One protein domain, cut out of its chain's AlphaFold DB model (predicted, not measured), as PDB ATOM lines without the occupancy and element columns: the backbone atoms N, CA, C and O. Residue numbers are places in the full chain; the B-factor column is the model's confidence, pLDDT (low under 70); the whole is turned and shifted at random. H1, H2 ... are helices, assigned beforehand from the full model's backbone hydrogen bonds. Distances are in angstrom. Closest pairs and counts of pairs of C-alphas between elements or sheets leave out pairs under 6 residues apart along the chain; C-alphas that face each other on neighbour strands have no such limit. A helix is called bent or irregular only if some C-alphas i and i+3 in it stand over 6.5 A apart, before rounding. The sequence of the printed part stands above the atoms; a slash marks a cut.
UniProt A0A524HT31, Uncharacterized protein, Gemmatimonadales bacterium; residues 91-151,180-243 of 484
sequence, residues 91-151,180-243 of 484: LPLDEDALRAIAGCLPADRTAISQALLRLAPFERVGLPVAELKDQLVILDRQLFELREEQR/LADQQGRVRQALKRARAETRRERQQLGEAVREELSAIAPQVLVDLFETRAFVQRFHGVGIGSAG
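AT A GLANCE: This is residues 91 to 151 and 180 to 243 of the 484 residues of an uncharacterized protein of Gemmatimonadales bacterium (UniProt A0A524HT31). The domain is a long arch: bent helix H4 spans it, H2 and then H3 run back along its inner side, and short H1 folds against H2. The printed part has 125 residues, 105 of them in the named helices H1, H2, H3 and H4, in that order along the chain; there is no named strand, and the class is all helix. The whole is extended, radius of gyration of the C-alphas 22.9 A, spanning 74 by 36 by 17 A.

IN THESE COORDINATES: H1, residues 95 to 102, begins at C-alpha 95 (24.003, -28.794, -11.821). H2 is residues 110 to 124, irregular, with C-alphas 118 and 121 7.0 A apart. H3, residues 127 to 151, is 36.1 A long. H4, residues 180 to 236, one helix by its hydrogen bonds, is bent, C-alphas 215 and 218 being 7.0 A apart. Arm H4a, residues 180 to 215, is 49.8 A long; H4b, residues 218 to 236, ends at C-alpha 236 (12.871, -0.847, 3.674).

HOW THE PARTS SIT: H1 and H2 form a hairpin, closest C-alphas Ala 102 and Ile 112, 5.9 A. H3 touches H4a, closest C-alphas Leu 132 and Leu 191, 5.8 A, at a shallow tilt of 21 degrees, opposite ways. Every O i to N i+4 pair is within hydrogen-bond range in H1 and H3, but 7 of 11 in H2, 30 of 32 in H4a and 13 of 15 in H4b.

THE WHOLE: Residues 152 to 179 are not printed; C-alphas 151 and 180 are 16.3 A apart. Residues 235 to 243 are among those under pLDDT 70.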
ATOM      1  N   LEU A  91      14.913 -30.169  -5.133       93.19
ATOM      2  CA  LEU A  91      16.183 -29.700  -5.689       93.19
ATOM      3  C   LEU A  91      16.398 -30.258  -7.108       93.19
ATOM      4  O   LEU A  91      16.158 -31.448  -7.346       93.19
ATOM      5  N   PRO A  92      16.876 -29.432  -8.056       91.12
ATOM      6  CA  PRO A  92      17.104 -29.870  -9.424       91.12
ATOM      7  C   PRO A  92      18.265 -30.870  -9.512       91.12
ATOM      8  O   PRO A  92      19.282 -30.738  -8.835       91.12
ATOM      9  N   LEU A  93      18.133 -31.839 -10.422       87.06
ATOM     10  CA  LEU A  93      19.231 -32.731 -10.822       87.06
ATOM     11  C   LEU A  93      20.220 -32.075 -11.798       87.06
ATOM     12  O   LEU A  93      21.270 -32.642 -12.094       87.06
ATOM     13  N   ASP A  94      19.850 -30.924 -12.353       85.12
ATOM     14  CA  ASP A  94      20.716 -30.142 -13.221       85.12
ATOM     15  C   ASP A  94      21.671 -29.297 -12.372       85.12
ATOM     16  O   ASP A  94      21.246 -28.522 -11.514       85.12
ATOM     17  N   GLU A  95      22.969 -29.465 -12.604       84.06
ATOM     18  CA  GLU A  95      24.003 -28.794 -11.821       84.06
ATOM     19  C   GLU A  95      23.987 -27.277 -12.011       84.06
ATOM     20  O   GLU A  95      24.170 -26.547 -11.040       84.06
ATOM     21  N   ASP A  96      23.727 -26.789 -13.226       82.50
ATOM     22  CA  ASP A  96      23.697 -25.352 -13.502       82.50
ATOM     23  C   ASP A  96      22.513 -24.694 -12.772       82.50
ATOM     24  O   ASP A  96      22.658 -23.608 -12.200       82.50
ATOM     25  N   ALA A  97      21.364 -25.377 -12.712       86.19
ATOM     26  CA  ALA A  97      20.217 -24.963 -11.907       86.19
ATOM     27  C   ALA A  97      20.523 -24.990 -10.398       86.19
ATOM     28  O   ALA A  97      20.187 -24.044  -9.685       86.19
ATOM     29  N   LEU A  98      21.214 -26.019  -9.898       89.44
ATOM     30  CA  LEU A  98      21.587 -26.090  -8.482       89.44
ATOM     31  C   LEU A  98      22.631 -25.023  -8.102       89.44
ATOM     32  O   LEU A  98      22.555 -24.422  -7.028       89.44
ATOM     33  N   ARG A  99      23.574 -24.722  -9.003       88.25
ATOM     34  CA  ARG A  99      24.529 -23.610  -8.865       88.25
ATOM     35  C   ARG A  99      23.830 -22.252  -8.871       88.25
ATOM     36  O   ARG A  99      24.278 -21.357  -8.158       88.25
ATOM     37  N   ALA A 100      22.738 -22.088  -9.622       87.94
ATOM     38  CA  ALA A 100      21.936 -20.863  -9.589       87.94
ATOM     39  C   ALA A 100      21.307 -20.632  -8.201       87.94
ATOM     40  O   ALA A 100      21.422 -19.532  -7.657       87.94
ATOM     41  N   ILE A 101      20.773 -21.691  -7.578       91.62
ATOM     42  CA  ILE A 101      20.285 -21.655  -6.188       91.62
ATOM     43  C   ILE A 101      21.434 -21.298  -5.229       91.62
ATOM     44  O   ILE A 101      21.296 -20.403  -4.395       91.62
ATOM     45  N   ALA A 102      22.598 -21.940  -5.378       90.56
ATOM     46  CA  ALA A 102      23.783 -21.661  -4.559       90.56
ATOM     47  C   ALA A 102      24.276 -20.210  -4.687       90.56
ATOM     48  O   ALA A 102      24.733 -19.619  -3.709       90.56
ATOM     49  N   GLY A 103      24.143 -19.614  -5.875       87.81
ATOM     50  CA  GLY A 103      24.471 -18.214  -6.137       87.81
ATOM     51  C   GLY A 103      23.596 -17.210  -5.380       87.81
ATOM     52  O   GLY A 103      23.954 -16.037  -5.308       87.81
ATOM     53  N   CYS A 104      22.483 -17.646  -4.788       89.56
ATOM     54  CA  CYS A 104      21.593 -16.795  -3.997       89.56
ATOM     55  C   CYS A 104      21.797 -16.936  -2.481       89.56
ATOM     56  O   CYS A 104      21.229 -16.155  -1.719       89.56
ATOM     57  N   LEU A 105      22.581 -17.919  -2.033       90.81
ATOM     58  CA  LEU A 105      22.818 -18.211  -0.619       90.81
ATOM     59  C   LEU A 105      24.202 -17.717  -0.186       90.81
ATOM     60  O   LEU A 105      25.116 -17.744  -1.006       90.81
ATOM     61  N   PRO A 106      24.415 -17.299   1.073       87.50
ATOM     62  CA  PRO A 106      25.752 -17.002   1.591       87.50
ATOM     63  C   PRO A 106      26.605 -18.276   1.768       87.50
ATOM     64  O   PRO A 106      26.089 -19.390   1.823       87.50
ATOM     65  N   ALA A 107      27.929 -18.128   1.809       83.94
ATOM     66  CA  ALA A 107      28.896 -19.229   1.767       83.94
ATOM     67  C   ALA A 107      28.948 -20.044   3.066       83.94
ATOM     68  O   ALA A 107      29.406 -21.185   3.055       83.94
ATOM     69  N   ASP A 108      28.455 -19.481   4.170       82.75
ATOM     70  CA  ASP A 108      28.297 -20.178   5.447       82.75
ATOM     71  C   ASP A 108      27.202 -21.265   5.402       82.75
ATOM     72  O   ASP A 108      27.136 -22.120   6.289       82.75
ATOM     73  N   ARG A 109      26.368 -21.289   4.351       85.50
ATOM     74  CA  ARG A 109      25.298 -22.276   4.154       85.50
ATOM     75  C   ARG A 109      25.804 -23.498   3.407       85.50
ATOM     76  O   ARG A 109      25.958 -23.512   2.189       85.50
ATOM     77  N   THR A 110      26.067 -24.562   4.160       88.81
ATOM     78  CA  THR A 110      26.728 -25.764   3.635       88.81
ATOM     79  C   THR A 110      25.781 -26.754   2.962       88.81
ATOM     80  O   THR A 110      26.246 -27.571   2.169       88.81
ATOM     81  N   ALA A 111      24.468 -26.680   3.210       90.38
ATOM     82  CA  ALA A 111      23.495 -27.633   2.671       90.38
ATOM     83  C   ALA A 111      23.478 -27.648   1.134       90.38
ATOM     84  O   ALA A 111      23.511 -28.712   0.517       90.38
ATOM     85  N   ILE A 112      23.530 -26.475   0.495       90.00
ATOM     86  CA  ILE A 112      23.578 -26.391  -0.971       90.00
ATOM     87  C   ILE A 112      24.899 -26.929  -1.543       90.00
ATOM     88  O   ILE A 112      24.912 -27.583  -2.583       90.00
ATOM     89  N   SER A 113      26.010 -26.733  -0.828       88.25
ATOM     90  CA  SER A 113      27.311 -27.303  -1.192       88.25
ATOM     91  C   SER A 113      27.299 -28.829  -1.089       88.25
ATOM     92  O   SER A 113      27.839 -29.507  -1.961       88.25
ATOM     93  N   GLN A 114      26.634 -29.389  -0.074       89.75
ATOM     94  CA  GLN A 114      26.424 -30.834   0.038       89.75
ATOM     95  C   GLN A 114      25.588 -31.366  -1.130       89.75
ATOM     96  O   GLN A 114      25.953 -32.386  -1.711       89.75
ATOM     97  N   ALA A 115      24.521 -30.660  -1.517       89.88
ATOM     98  CA  ALA A 115      23.699 -31.026  -2.670       89.88
ATOM     99  C   ALA A 115      24.512 -31.035  -3.980       89.88
ATOM    100  O   ALA A 115      24.427 -31.993  -4.747       89.88
ATOM    101  N   LEU A 116      25.367 -30.028  -4.208       88.75
ATOM    102  CA  LEU A 116      26.265 -29.983  -5.372       88.75
ATOM    103  C   LEU A 116      27.239 -31.168  -5.397       88.75
ATOM    104  O   LEU A 116      27.445 -31.773  -6.448       88.75
ATOM    105  N   LEU A 117      27.790 -31.561  -4.244       89.19
ATOM    106  CA  LEU A 117      28.651 -32.746  -4.151       89.19
ATOM    107  C   LEU A 117      27.909 -34.039  -4.525       89.19
ATOM    108  O   LEU A 117      28.526 -34.940  -5.094       89.19
ATOM    109  N   ARG A 118      26.594 -34.129  -4.268       87.69
ATOM    110  CA  ARG A 118      25.772 -35.290  -4.666       87.69
ATOM    111  C   ARG A 118      25.524 -35.363  -6.173       87.69
ATOM    112  O   ARG A 118      25.256 -36.447  -6.684       87.69
ATOM    113  N   LEU A 119      25.675 -34.252  -6.898       83.19
ATOM    114  CA  LEU A 119      25.603 -34.225  -8.362       83.19
ATOM    115  C   LEU A 119      26.921 -34.601  -9.054       83.19
ATOM    116  O   LEU A 119      26.889 -34.959 -10.228       83.19
ATOM    117  N   ALA A 120      28.065 -34.614  -8.360       78.31
ATOM    118  CA  ALA A 120      29.364 -34.938  -8.969       78.31
ATOM    119  C   ALA A 120      29.398 -36.266  -9.775       78.31
ATOM    120  O   ALA A 120      30.060 -36.324 -10.817       78.31
ATOM    121  N   PRO A 121      28.684 -37.343  -9.381       79.06
ATOM    122  CA  PRO A 121      28.611 -38.558 -10.190       79.06
ATOM    123  C   PRO A 121      27.930 -38.355 -11.561       79.06
ATOM    124  O   PRO A 121      28.291 -39.036 -12.519       79.06
ATOM    125  N   PHE A 122      26.998 -37.401 -11.705       76.31
ATOM    126  CA  PHE A 122      26.292 -37.132 -12.969       76.31
ATOM    127  C   PHE A 122      27.169 -36.519 -14.062       76.31
ATOM    128  O   PHE A 122      26.878 -36.716 -15.252       76.31
ATOM    129  N   GLU A 123      28.208 -35.775 -13.678       68.62
ATOM    130  CA  GLU A 123      29.215 -35.255 -14.607       68.62
ATOM    131  C   GLU A 123      30.077 -36.396 -15.152       68.62
ATOM    132  O   GLU A 123      30.262 -36.514 -16.364       68.62
ATOM    133  N   ARG A 124      30.519 -37.308 -14.272       75.44
ATOM    134  CA  ARG A 124      31.388 -38.442 -14.635       75.44
ATOM    135  C   ARG A 124      30.740 -39.385 -15.646       75.44
ATOM    136  O   ARG A 124      31.393 -39.811 -16.591       75.44
ATOM    137  N   VAL A 125      29.441 -39.645 -15.495       81.06
ATOM    138  CA  VAL A 125      28.663 -40.517 -16.398       81.06
ATOM    139  C   VAL A 125      28.553 -39.937 -17.824       81.06
ATOM    140  O   VAL A 125      28.290 -40.663 -18.785       81.06
ATOM    141  N   GLY A 126      28.758 -38.623 -17.993       75.25
ATOM    142  CA  GLY A 126      28.708 -37.943 -19.290       75.25
ATOM    143  C   GLY A 126      30.042 -37.852 -20.038       75.25
ATOM    144  O   GLY A 126      30.015 -37.605 -21.246       75.25
ATOM    145  N   LEU A 127      31.179 -38.062 -19.363       78.38
ATOM    146  CA  LEU A 127      32.521 -37.867 -19.936       78.38
ATOM    147  C   LEU A 127      32.770 -38.696 -21.208       78.38
ATOM    148  O   LEU A 127      33.144 -38.098 -22.216       78.38
ATOM    149  N   PRO A 128      32.448 -40.006 -21.261       82.06
ATOM    150  CA  PRO A 128      32.707 -40.802 -22.463       82.06
ATOM    151  C   PRO A 128      31.931 -40.306 -23.691       82.06
ATOM    152  O   PRO A 128      32.397 -40.390 -24.825       82.06
ATOM    153  N   VAL A 129      30.723 -39.766 -23.486       82.50
ATOM    154  CA  VAL A 129      29.916 -39.190 -24.573       82.50
ATOM    155  C   VAL A 129      30.508 -37.871 -25.060       82.50
ATOM    156  O   VAL A 129      30.414 -37.597 -26.257       82.50
ATOM    157  N   ALA A 130      31.069 -37.055 -24.165       71.69
ATOM    158  CA  ALA A 130      31.753 -35.816 -24.529       71.69
ATOM    159  C   ALA A 130      33.025 -36.118 -25.336       71.69
ATOM    160  O   ALA A 130      33.122 -35.687 -26.479       71.69
ATOM    161  N   GLU A 131      33.898 -36.989 -24.825       75.94
ATOM    162  CA  GLU A 131      35.142 -37.395 -25.497       75.94
ATOM    163  C   GLU A 131      34.892 -37.960 -26.905       75.94
ATOM    164  O   GLU A 131      35.560 -37.593 -27.871       75.94
ATOM    165  N   LEU A 132      33.879 -38.821 -27.059       76.50
ATOM    166  CA  LEU A 132      33.520 -39.393 -28.359       76.50
ATOM    167  C   LEU A 132      32.891 -38.373 -29.316       76.50
ATOM    168  O   LEU A 132      32.996 -38.543 -30.532       76.50
ATOM    169  N   LYS A 133      32.207 -37.338 -28.807       72.19
ATOM    170  CA  LYS A 133      31.736 -36.226 -29.647       72.19
ATOM    171  C   LYS A 133      32.917 -35.412 -30.149       72.19
ATOM    172  O   LYS A 133      32.991 -35.189 -31.352       72.19
ATOM    173  N   ASP A 134      33.837 -35.048 -29.265       64.25
ATOM    174  CA  ASP A 134      35.019 -34.260 -29.614       64.25
ATOM    175  C   ASP A 134      35.878 -35.014 -30.639       64.25
ATOM    176  O   ASP A 134      36.249 -34.477 -31.682       64.25
ATOM    177  N   GLN A 135      36.085 -36.316 -30.424       72.00
ATOM    178  CA  GLN A 135      36.776 -37.173 -31.384       72.00
ATOM    179  C   GLN A 135      36.044 -37.255 -32.733       72.00
ATOM    180  O   GLN A 135      36.684 -37.268 -33.786       72.00
ATOM    181  N   LEU A 136      34.709 -37.316 -32.728       73.88
ATOM    182  CA  LEU A 136      33.927 -37.340 -33.963       73.88
ATOM    183  C   LEU A 136      34.044 -36.023 -34.735       73.88
ATOM    184  O   LEU A 136      34.146 -36.063 -35.958       73.88
ATOM    185  N   VAL A 137      34.066 -34.888 -34.036       60.22
ATOM    186  CA  VAL A 137      34.263 -33.561 -34.634       60.22
ATOM    187  C   VAL A 137      35.620 -33.489 -35.337       60.22
ATOM    188  O   VAL A 137      35.682 -33.107 -36.507       60.22
ATOM    189  N   ILE A 138      36.691 -33.940 -34.673       65.38
ATOM    190  CA  ILE A 138      38.042 -33.991 -35.257       65.38
ATOM    191  C   ILE A 138      38.053 -34.845 -36.535       65.38
ATOM    192  O   ILE A 138      38.567 -34.420 -37.570       65.38
ATOM    193  N   LEU A 139      37.443 -36.033 -36.494       67.56
ATOM    194  CA  LEU A 139      37.407 -36.951 -37.638       67.56
ATOM    195  C   LEU A 139      36.541 -36.440 -38.795       67.56
ATOM    196  O   LEU A 139      36.938 -36.571 -39.952       67.56
ATOM    197  N   ASP A 140      35.368 -35.869 -38.504       68.38
ATOM    198  CA  ASP A 140      34.480 -35.274 -39.511       68.38
ATOM    199  C   ASP A 140      35.219 -34.181 -40.296       68.38
ATOM    200  O   ASP A 140      35.100 -34.112 -41.522       68.38
ATOM    201  N   ARG A 141      36.040 -33.387 -39.603       55.53
ATOM    202  CA  ARG A 141      36.853 -32.338 -40.208       55.53
ATOM    203  C   ARG A 141      38.013 -32.878 -41.041       55.53
ATOM    204  O   ARG A 141      38.119 -32.516 -42.209       55.53
ATOM    205  N   GLN A 142      38.846 -33.762 -40.491       69.50
ATOM    206  CA  GLN A 142      39.968 -34.357 -41.235       69.50
ATOM    207  C   GLN A 142      39.490 -35.026 -42.529       69.50
ATOM    208  O   GLN A 142      40.112 -34.921 -43.583       69.50
ATOM    209  N   LEU A 143      38.338 -35.690 -42.460       74.38
ATOM    210  CA  LEU A 143      37.723 -36.348 -43.599       74.38
ATOM    211  C   LEU A 143      37.127 -35.359 -44.611       74.38
ATOM    212  O   LEU A 143      37.130 -35.652 -45.805       74.38
ATOM    213  N   PHE A 144      36.613 -34.211 -44.161       71.25
ATOM    214  CA  PHE A 144      36.202 -33.122 -45.046       71.25
ATOM    215  C   PHE A 144      37.408 -32.536 -45.789       71.25
ATOM    216  O   PHE A 144      37.401 -32.539 -47.019       71.25
ATOM    217  N   GLU A 145      38.459 -32.133 -45.068       65.00
ATOM    218  CA  GLU A 145      39.685 -31.567 -45.648       65.00
ATOM    219  C   GLU A 145      40.298 -32.517 -46.684       65.00
ATOM    220  O   GLU A 145      40.499 -32.142 -47.837       65.00
ATOM    221  N   LEU A 146      40.484 -33.789 -46.325       71.31
ATOM    222  CA  LEU A 146      41.105 -34.774 -47.209       71.31
ATOM    223  C   LEU A 146      40.248 -35.102 -48.450       71.31
ATOM    224  O   LEU A 146      40.774 -35.424 -49.518       71.31
ATOM    225  N   ARG A 147      38.915 -35.018 -48.342       72.62
ATOM    226  CA  ARG A 147      38.009 -35.160 -49.498       72.62
ATOM    227  C   ARG A 147      38.067 -33.952 -50.420       72.62
ATOM    228  O   ARG A 147      37.980 -34.127 -51.636       72.62
ATOM    229  N   GLU A 148      38.213 -32.758 -49.863       62.19
ATOM    230  CA  GLU A 148      38.400 -31.540 -50.643       62.19
ATOM    231  C   GLU A 148      39.756 -31.548 -51.355       62.19
ATOM    232  O   GLU A 148      39.798 -31.324 -52.565       62.19
ATOM    233  N   GLU A 149      40.832 -31.954 -50.677       66.62
ATOM    234  CA  GLU A 149      42.144 -32.183 -51.294       66.62
ATOM    235  C   GLU A 149      42.056 -33.176 -52.466       66.62
ATOM    236  O   GLU A 149      42.554 -32.916 -53.567       66.62
ATOM    237  N   GLN A 150      41.325 -34.280 -52.281       70.75
ATOM    238  CA  GLN A 150      41.065 -35.250 -53.343       70.75
ATOM    239  C   GLN A 150      40.248 -34.659 -54.504       70.75
ATOM    240  O   GLN A 150      40.504 -34.984 -55.669       70.75
ATOM    241  N   ARG A 151      39.268 -33.791 -54.213       71.56
ATOM    242  CA  ARG A 151      38.434 -33.115 -55.220       71.56
ATOM    243  C   ARG A 151      39.267 -32.180 -56.094       71.56
ATOM    244  O   ARG A 151      39.089 -32.189 -57.314       71.56
ATOM    245  N   LEU A 180      40.069 -43.040 -42.417       87.50
ATOM    246  CA  LEU A 180      39.366 -42.028 -41.622       87.50
ATOM    247  C   LEU A 180      37.848 -42.250 -41.629       87.50
ATOM    248  O   LEU A 180      37.208 -42.099 -40.590       87.50
ATOM    249  N   ALA A 181      37.265 -42.662 -42.760       88.44
ATOM    250  CA  ALA A 181      35.840 -42.988 -42.847       88.44
ATOM    251  C   ALA A 181      35.473 -44.182 -41.951       88.44
ATOM    252  O   ALA A 181      34.471 -44.135 -41.234       88.44
ATOM    253  N   ASP A 182      36.308 -45.220 -41.936       93.31
ATOM    254  CA  ASP A 182      36.132 -46.387 -41.069       93.31
ATOM    255  C   ASP A 182      36.300 -46.027 -39.588       93.31
ATOM    256  O   ASP A 182      35.564 -46.518 -38.726       93.31
ATOM    257  N   GLN A 183      37.256 -45.155 -39.258       90.25
ATOM    258  CA  GLN A 183      37.427 -44.648 -37.897       90.25
ATOM    259  C   GLN A 183      36.222 -43.807 -37.452       90.25
ATOM    260  O   GLN A 183      35.679 -44.052 -36.375       90.25
ATOM    261  N   GLN A 184      35.735 -42.899 -38.302       91.00
ATOM    262  CA  GLN A 184      34.509 -42.127 -38.077       91.00
ATOM    263  C   GLN A 184      33.305 -43.055 -37.852       91.00
ATOM    264  O   GLN A 184      32.521 -42.847 -36.925       91.00
ATOM    265  N   GLY A 185      33.166 -44.114 -38.657       91.44
ATOM    266  CA  GLY A 185      32.124 -45.129 -38.491       91.44
ATOM    267  C   GLY A 185      32.181 -45.820 -37.125       91.44
ATOM    268  O   GLY A 185      31.158 -45.923 -36.438       91.44
ATOM    269  N   ARG A 186      33.381 -46.225 -36.690       93.81
ATOM    270  CA  ARG A 186      33.615 -46.838 -35.371       93.81
ATOM    271  C   ARG A 186      33.288 -45.883 -34.223       93.81
ATOM    272  O   ARG A 186      32.559 -46.277 -33.312       93.81
ATOM    273  N   VAL A 187      33.735 -44.627 -34.292       89.75
ATOM    274  CA  VAL A 187      33.437 -43.603 -33.273       89.75
ATOM    275  C   VAL A 187      31.940 -43.300 -33.216       89.75
ATOM    276  O   VAL A 187      31.374 -43.246 -32.129       89.75
ATOM    277  N   ARG A 188      31.235 -43.208 -34.355       91.75
ATOM    278  CA  ARG A 188      29.765 -43.045 -34.372       91.75
ATOM    279  C   ARG A 188      29.044 -44.214 -33.710       91.75
ATOM    280  O   ARG A 188      28.061 -44.008 -32.992       91.75
ATOM    281  N   GLN A 189      29.512 -45.440 -33.941       93.81
ATOM    282  CA  GLN A 189      28.935 -46.620 -33.305       93.81
ATOM    283  C   GLN A 189      29.213 -46.641 -31.796       93.81
ATOM    284  O   GLN A 189      28.291 -46.911 -31.025       93.81
ATOM    285  N   ALA A 190      30.436 -46.305 -31.377       91.56
ATOM    286  CA  ALA A 190      30.806 -46.163 -29.971       91.56
ATOM    287  C   ALA A 190      29.971 -45.071 -29.286       91.56
ATOM    288  O   ALA A 190      29.358 -45.332 -28.259       91.56
ATOM    289  N   LEU A 191      29.816 -43.903 -29.916       90.44
ATOM    290  CA  LEU A 191      28.990 -42.800 -29.422       90.44
ATOM    291  C   LEU A 191      27.528 -43.219 -29.237       90.44
ATOM    292  O   LEU A 191      26.887 -42.837 -28.259       90.44
ATOM    293  N   LYS A 192      26.977 -44.017 -30.161       92.44
ATOM    294  CA  LYS A 192      25.613 -44.547 -30.031       92.44
ATOM    295  C   LYS A 192      25.480 -45.483 -28.823       92.44
ATOM    296  O   LYS A 192      24.459 -45.415 -28.140       92.44
ATOM    297  N   ARG A 193      26.481 -46.335 -28.568       92.38
ATOM    298  CA  ARG A 193      26.513 -47.245 -27.408       92.38
ATOM    299  C   ARG A 193      26.678 -46.470 -26.103       92.38
ATOM    300  O   ARG A 193      25.797 -46.564 -25.257       92.38
ATOM    301  N   ALA A 194      27.679 -45.595 -26.028       90.06
ATOM    302  CA  ALA A 194      27.931 -44.728 -24.880       90.06
ATOM    303  C   ALA A 194      26.697 -43.886 -24.526       90.06
ATOM    304  O   ALA A 194      26.288 -43.839 -23.377       90.06
ATOM    305  N   ARG A 195      25.994 -43.301 -25.511       90.62
ATOM    306  CA  ARG A 195      24.733 -42.576 -25.253       90.62
ATOM    307  C   ARG A 195      23.650 -43.451 -24.621       90.62
ATOM    308  O   ARG A 195      22.869 -42.952 -23.813       90.62
ATOM    309  N   ALA A 196      23.550 -44.716 -25.024       89.00
ATOM    310  CA  ALA A 196      22.575 -45.642 -24.459       89.00
ATOM    311  C   ALA A 196      22.966 -46.069 -23.034       89.00
ATOM    312  O   ALA A 196      22.096 -46.104 -22.165       89.00
ATOM    313  N   GLU A 197      24.250 -46.335 -22.796       89.06
ATOM    314  CA  GLU A 197      24.825 -46.677 -21.487       89.06
ATOM    315  C   GLU A 197      24.710 -45.504 -20.507       89.06
ATOM    316  O   GLU A 197      23.996 -45.627 -19.517       89.06
ATOM    317  N   THR A 198      25.229 -44.323 -20.858       87.06
ATOM    318  CA  THR A 198      25.077 -43.067 -20.102       87.06
ATOM    319  C   THR A 198      23.614 -42.773 -19.773       87.06
ATOM    320  O   THR A 198      23.311 -42.306 -18.680       87.06
ATOM    321  N   ARG A 199      22.670 -43.026 -20.693       87.31
ATOM    322  CA  ARG A 199      21.238 -42.817 -20.417       87.31
ATOM    323  C   ARG A 199      20.716 -43.779 -19.349       87.31
ATOM    324  O   ARG A 199      19.941 -43.346 -18.501       87.31
ATOM    325  N   ARG A 200      21.109 -45.054 -19.401       87.00
ATOM    326  CA  ARG A 200      20.724 -46.065 -18.401       87.00
ATOM    327  C   ARG A 200      21.353 -45.759 -17.046       87.00
ATOM    328  O   ARG A 200      20.633 -45.712 -16.056       87.00
ATOM    329  N   GLU A 201      22.649 -45.471 -17.022       85.62
ATOM    330  CA  GLU A 201      23.382 -45.111 -15.805       85.62
ATOM    331  C   GLU A 201      22.832 -43.832 -15.174       85.62
ATOM    332  O   GLU A 201      22.575 -43.812 -13.978       85.62
ATOM    333  N   ARG A 202      22.540 -42.789 -15.965       85.44
ATOM    334  CA  ARG A 202      21.883 -41.572 -15.452       85.44
ATOM    335  C   ARG A 202      20.502 -41.837 -14.877       85.44
ATOM    336  O   ARG A 202      20.106 -41.148 -13.944       85.44
ATOM    337  N   GLN A 203      19.752 -42.780 -15.445       85.62
ATOM    338  CA  GLN A 203      18.438 -43.134 -14.918       85.62
ATOM    339  C   GLN A 203      18.567 -43.836 -13.560       85.62
ATOM    340  O   GLN A 203      17.885 -43.440 -12.623       85.62
ATOM    341  N   GLN A 204      19.483 -44.802 -13.442       84.88
ATOM    342  CA  GLN A 204      19.750 -45.524 -12.191       84.88
ATOM    343  C   GLN A 204      20.329 -44.607 -11.107       84.88
ATOM    344  O   GLN A 204      19.840 -44.577  -9.981       84.88
ATOM    345  N   LEU A 205      21.332 -43.801 -11.461       85.94
ATOM    346  CA  LEU A 205      21.935 -42.814 -10.570       85.94
ATOM    347  C   LEU A 205      20.918 -41.751 -10.137       85.94
ATOM    348  O   LEU A 205      20.952 -41.281  -9.005       85.94
ATOM    349  N   GLY A 206      20.000 -41.371 -11.029       85.56
ATOM    350  CA  GLY A 206      19.039 -40.313 -10.756       85.56
ATOM    351  C   GLY A 206      18.003 -40.640  -9.701       85.56
ATOM    352  O   GLY A 206      17.529 -39.710  -9.062       85.56
ATOM    353  N   GLU A 207      17.676 -41.908  -9.473       84.00
ATOM    354  CA  GLU A 207      16.802 -42.289  -8.360       84.00
ATOM    355  C   GLU A 207      17.533 -42.139  -7.019       84.00
ATOM    356  O   GLU A 207      17.043 -41.425  -6.146       84.00
ATOM    357  N   ALA A 208      18.750 -42.683  -6.903       85.31
ATOM    358  CA  ALA A 208      19.566 -42.582  -5.689       85.31
ATOM    359  C   ALA A 208      19.903 -41.125  -5.326       85.31
ATOM    360  O   ALA A 208      19.723 -40.688  -4.192       85.31
ATOM    361  N   VAL A 209      20.329 -40.328  -6.310       88.25
ATOM    362  CA  VAL A 209      20.661 -38.917  -6.078       88.25
ATOM    363  C   VAL A 209      19.416 -38.091  -5.754       88.25
ATOM    364  O   VAL A 209      19.503 -37.175  -4.942       88.25
ATOM    365  N   ARG A 210      18.242 -38.396  -6.329       89.06
ATOM    366  CA  ARG A 210      16.993 -37.712  -5.940       89.06
ATOM    367  C   ARG A 210      16.651 -37.948  -4.480       89.06
ATOM    368  O   ARG A 210      16.201 -37.013  -3.829       89.06
ATOM    369  N   GLU A 211      16.848 -39.162  -3.981       89.81
ATOM    370  CA  GLU A 211      16.611 -39.478  -2.574       89.81
ATOM    371  C   GLU A 211      17.556 -38.678  -1.666       89.81
ATOM    372  O   GLU A 211      17.099 -37.998  -0.745       89.81
ATOM    373  N   GLU A 212      18.853 -38.644  -1.994       91.06
ATOM    374  CA  GLU A 212      19.838 -37.835  -1.261       91.06
ATOM    375  C   GLU A 212      19.508 -36.333  -1.300       91.06
ATOM    376  O   GLU A 212      19.564 -35.648  -0.276       91.06
ATOM    377  N   LEU A 213      19.119 -35.808  -2.465       91.56
ATOM    378  CA  LEU A 213      18.704 -34.413  -2.609       91.56
ATOM    379  C   LEU A 213      17.407 -34.116  -1.851       91.56
ATOM    380  O   LEU A 213      17.285 -33.043  -1.262       91.56
ATOM    381  N   SER A 214      16.456 -35.050  -1.817       92.31
ATOM    382  CA  SER A 214      15.209 -34.901  -1.063       92.31
ATOM    383  C   SER A 214      15.459 -34.801   0.441       92.31
ATOM    384  O   SER A 214      14.725 -34.089   1.123       92.31
ATOM    385  N   ALA A 215      16.492 -35.467   0.961       93.19
ATOM    386  CA  ALA A 215      16.888 -35.349   2.363       93.19
ATOM    387  C   ALA A 215      17.522 -33.981   2.690       93.19
ATOM    388  O   ALA A 215      17.380 -33.486   3.806       93.19
ATOM    389  N   ILE A 216      18.196 -33.352   1.719       94.12
ATOM    390  CA  ILE A 216      18.876 -32.052   1.879       94.12
ATOM    391  C   ILE A 216      17.923 -30.868   1.619       94.12
ATOM    392  O   ILE A 216      18.085 -29.793   2.204       94.12
ATOM    393  N   ALA A 217      16.910 -31.060   0.768       94.06
ATOM    394  CA  ALA A 217      15.985 -30.018   0.322       94.06
ATOM    395  C   ALA A 217      15.338 -29.192   1.455       94.06
ATOM    396  O   ALA A 217      15.303 -27.967   1.314       94.06
ATOM    397  N   PRO A 218      14.889 -29.775   2.591       96.31
ATOM    398  CA  PRO A 218      14.307 -28.995   3.682       96.31
ATOM    399  C   PRO A 218      15.274 -27.957   4.260       96.31
ATOM    400  O   PRO A 218      14.880 -26.816   4.494       96.31
ATOM    401  N   GLN A 219      16.551 -28.314   4.440       96.38
ATOM    402  CA  GLN A 219      17.549 -27.381   4.965       96.38
ATOM    403  C   GLN A 219      17.872 -26.278   3.951       96.38
ATOM    404  O   GLN A 219      18.007 -25.118   4.334       96.38
ATOM    405  N   VAL A 220      17.929 -26.607   2.656       95.25
ATOM    406  CA  VAL A 220      18.117 -25.596   1.601       95.25
ATOM    407  C   VAL A 220      16.948 -24.610   1.570       95.25
ATOM    408  O   VAL A 220      17.174 -23.410   1.440       95.25
ATOM    409  N   LEU A 221      15.707 -25.078   1.741       96.44
ATOM    410  CA  LEU A 221      14.541 -24.196   1.844       96.44
ATOM    411  C   LEU A 221      14.641 -23.255   3.047       96.44
ATOM    412  O   LEU A 221      14.395 -22.059   2.893       96.44
ATOM    413  N   VAL A 222      15.051 -23.754   4.218       96.50
ATOM    414  CA  VAL A 222      15.299 -22.911   5.401       96.50
ATOM    415  C   VAL A 222      16.341 -21.833   5.090       96.50
ATOM    416  O   VAL A 222      16.082 -20.651   5.320       96.50
ATOM    417  N   ASP A 223      17.472 -22.209   4.490       96.00
ATOM    418  CA  ASP A 223      18.534 -21.265   4.121       96.00
ATOM    419  C   ASP A 223      18.041 -20.193   3.125       96.00
ATOM    420  O   ASP A 223      18.383 -19.009   3.250       96.00
ATOM    421  N   LEU A 224      17.200 -20.581   2.157       96.19
ATOM    422  CA  LEU A 224      16.590 -19.668   1.185       96.19
ATOM    423  C   LEU A 224      15.609 -18.698   1.853       96.19
ATOM    424  O   LEU A 224      15.679 -17.492   1.601       96.19
ATOM    425  N   PHE A 225      14.728 -19.187   2.728       96.62
ATOM    426  CA  PHE A 225      13.783 -18.345   3.465       96.62
ATOM    427  C   PHE A 225      14.494 -17.352   4.388       96.62
ATOM    428  O   PHE A 225      14.146 -16.168   4.391       96.62
ATOM    429  N   GLU A 226      15.515 -17.796   5.125       94.94
ATOM    430  CA  GLU A 226      16.324 -16.927   5.985       94.94
ATOM    431  C   GLU A 226      17.049 -15.847   5.179       94.94
ATOM    432  O   GLU A 226      17.073 -14.675   5.571       94.94
ATOM    433  N   THR A 227      17.617 -16.218   4.030       94.50
ATOM    434  CA  THR A 227      18.307 -15.265   3.155       94.50
ATOM    435  C   THR A 227      17.323 -14.280   2.526       94.50
ATOM    436  O   THR A 227      17.605 -13.083   2.485       94.50
ATOM    437  N   ARG A 228      16.124 -14.727   2.133       94.44
ATOM    438  CA  ARG A 228      15.059 -13.839   1.640       94.44
ATOM    439  C   ARG A 228      14.629 -12.839   2.708       94.44
ATOM    440  O   ARG A 228      14.567 -11.646   2.422       94.44
ATOM    441  N   ALA A 229      14.392 -13.299   3.937       91.62
ATOM    442  CA  ALA A 229      14.058 -12.424   5.059       91.62
ATOM    443  C   ALA A 229      15.195 -11.435   5.366       91.62
ATOM    444  O   ALA A 229      14.948 -10.269   5.673       91.62
ATOM    445  N   PHE A 230      16.456 -11.867   5.244       90.62
ATOM    446  CA  PHE A 230      17.610 -10.977   5.340       90.62
ATOM    447  C   PHE A 230      17.569  -9.878   4.271       90.62
ATOM    448  O   PHE A 230      17.596  -8.711   4.645       90.62
ATOM    449  N   VAL A 231      17.430 -10.225   2.989       90.75
ATOM    450  CA  VAL A 231      17.376  -9.255   1.879       90.75
ATOM    451  C   VAL A 231      16.203  -8.277   2.035       90.75
ATOM    452  O   VAL A 231      16.395  -7.070   1.907       90.75
ATOM    453  N   GLN A 232      15.013  -8.770   2.394       87.56
ATOM    454  CA  GLN A 232      13.807  -7.947   2.564       87.56
ATOM    455  C   GLN A 232      13.957  -6.867   3.645       87.56
ATOM    456  O   GLN A 232      13.428  -5.767   3.486       87.56
ATOM    457  N   ARG A 233      14.724  -7.122   4.716       84.88
ATOM    458  CA  ARG A 233      15.001  -6.103   5.749       84.88
ATOM    459  C   ARG A 233      15.730  -4.877   5.191       84.88
ATOM    460  O   ARG A 233      15.508  -3.769   5.671       84.88
ATOM    461  N   PHE A 234      16.555  -5.056   4.163       80.88
ATOM    462  CA  PHE A 234      17.336  -3.974   3.560       80.88
ATOM    463  C   PHE A 234      16.635  -3.284   2.385       80.88
ATOM    464  O   PHE A 234      17.115  -2.250   1.927       80.88
ATOM    465  N   HIS A 235      15.471  -3.779   1.946       68.06
ATOM    466  CA  HIS A 235      14.609  -3.060   0.999       68.06
ATOM    467  C   HIS A 235      13.857  -1.882   1.641       68.06
ATOM    468  O   HIS A 235      13.456  -0.977   0.917       68.06
ATOM    469  N   GLY A 236      13.687  -1.858   2.974       55.16
ATOM    470  CA  GLY A 236      12.871  -0.847   3.674       55.16
ATOM    471  C   GLY A 236      13.580   0.032   4.715       55.16
ATOM    472  O   GLY A 236      13.078   1.108   5.019       55.16
ATOM    473  N   VAL A 237      14.728  -0.386   5.267       54.53
ATOM    474  CA  VAL A 237      15.405   0.317   6.391       54.53
ATOM    475  C   VAL A 237      16.579   1.204   5.932       54.53
ATOM    476  O   VAL A 237      17.125   1.979   6.709       54.53
ATOM    477  N   GLY A 238      16.920   1.168   4.641       62.47
ATOM    478  CA  GLY A 238      18.068   1.879   4.082       62.47
ATOM    479  C   GLY A 238      19.364   1.096   4.299       62.47
ATOM    480  O   GLY A 238      19.776   0.808   5.416       62.47
ATOM    481  N   ILE A 239      20.035   0.751   3.202       67.81
ATOM    482  CA  ILE A 239      21.270  -0.055   3.197       67.81
ATOM    483  C   ILE A 239      22.399   0.625   4.004       67.81
ATOM    484  O   ILE A 239      23.261  -0.053   4.558       67.81
ATOM    485  N   GLY A 240      22.356   1.957   4.135       60.22
ATOM    486  CA  GLY A 240      23.372   2.771   4.809       60.22
ATOM    487  C   GLY A 240      23.457   2.635   6.336       60.22
ATOM    488  O   GLY A 240      24.401   3.159   6.915       60.22
ATOM    489  N   SER A 241      22.525   1.943   7.003       59.47
ATOM    490  CA  SER A 241      22.567   1.733   8.464       59.47
ATOM    491  C   SER A 241      23.084   0.346   8.881       59.47
ATOM    492  O   SER A 241      22.967  -0.037  10.047       59.47
ATOM    493  N   ALA A 242      23.602  -0.451   7.942       61.19
ATOM    494  CA  ALA A 242      24.107  -1.792   8.222       61.19
ATOM    495  C   ALA A 242      25.466  -1.732   8.948       61.19
ATOM    496  O   ALA A 242      26.442  -1.223   8.407       61.19
ATOM    497  N   GLY A 243      25.561  -2.297  10.157       63.47
ATOM    498  CA  GLY A 243      26.854  -2.490  10.830       63.47
ATOM    499  C   GLY A 243      27.795  -3.426  10.050       63.47
ATOM    500  O   GLY A 243      27.350  -4.187   9.189       63.47
TER     501      GLY A 243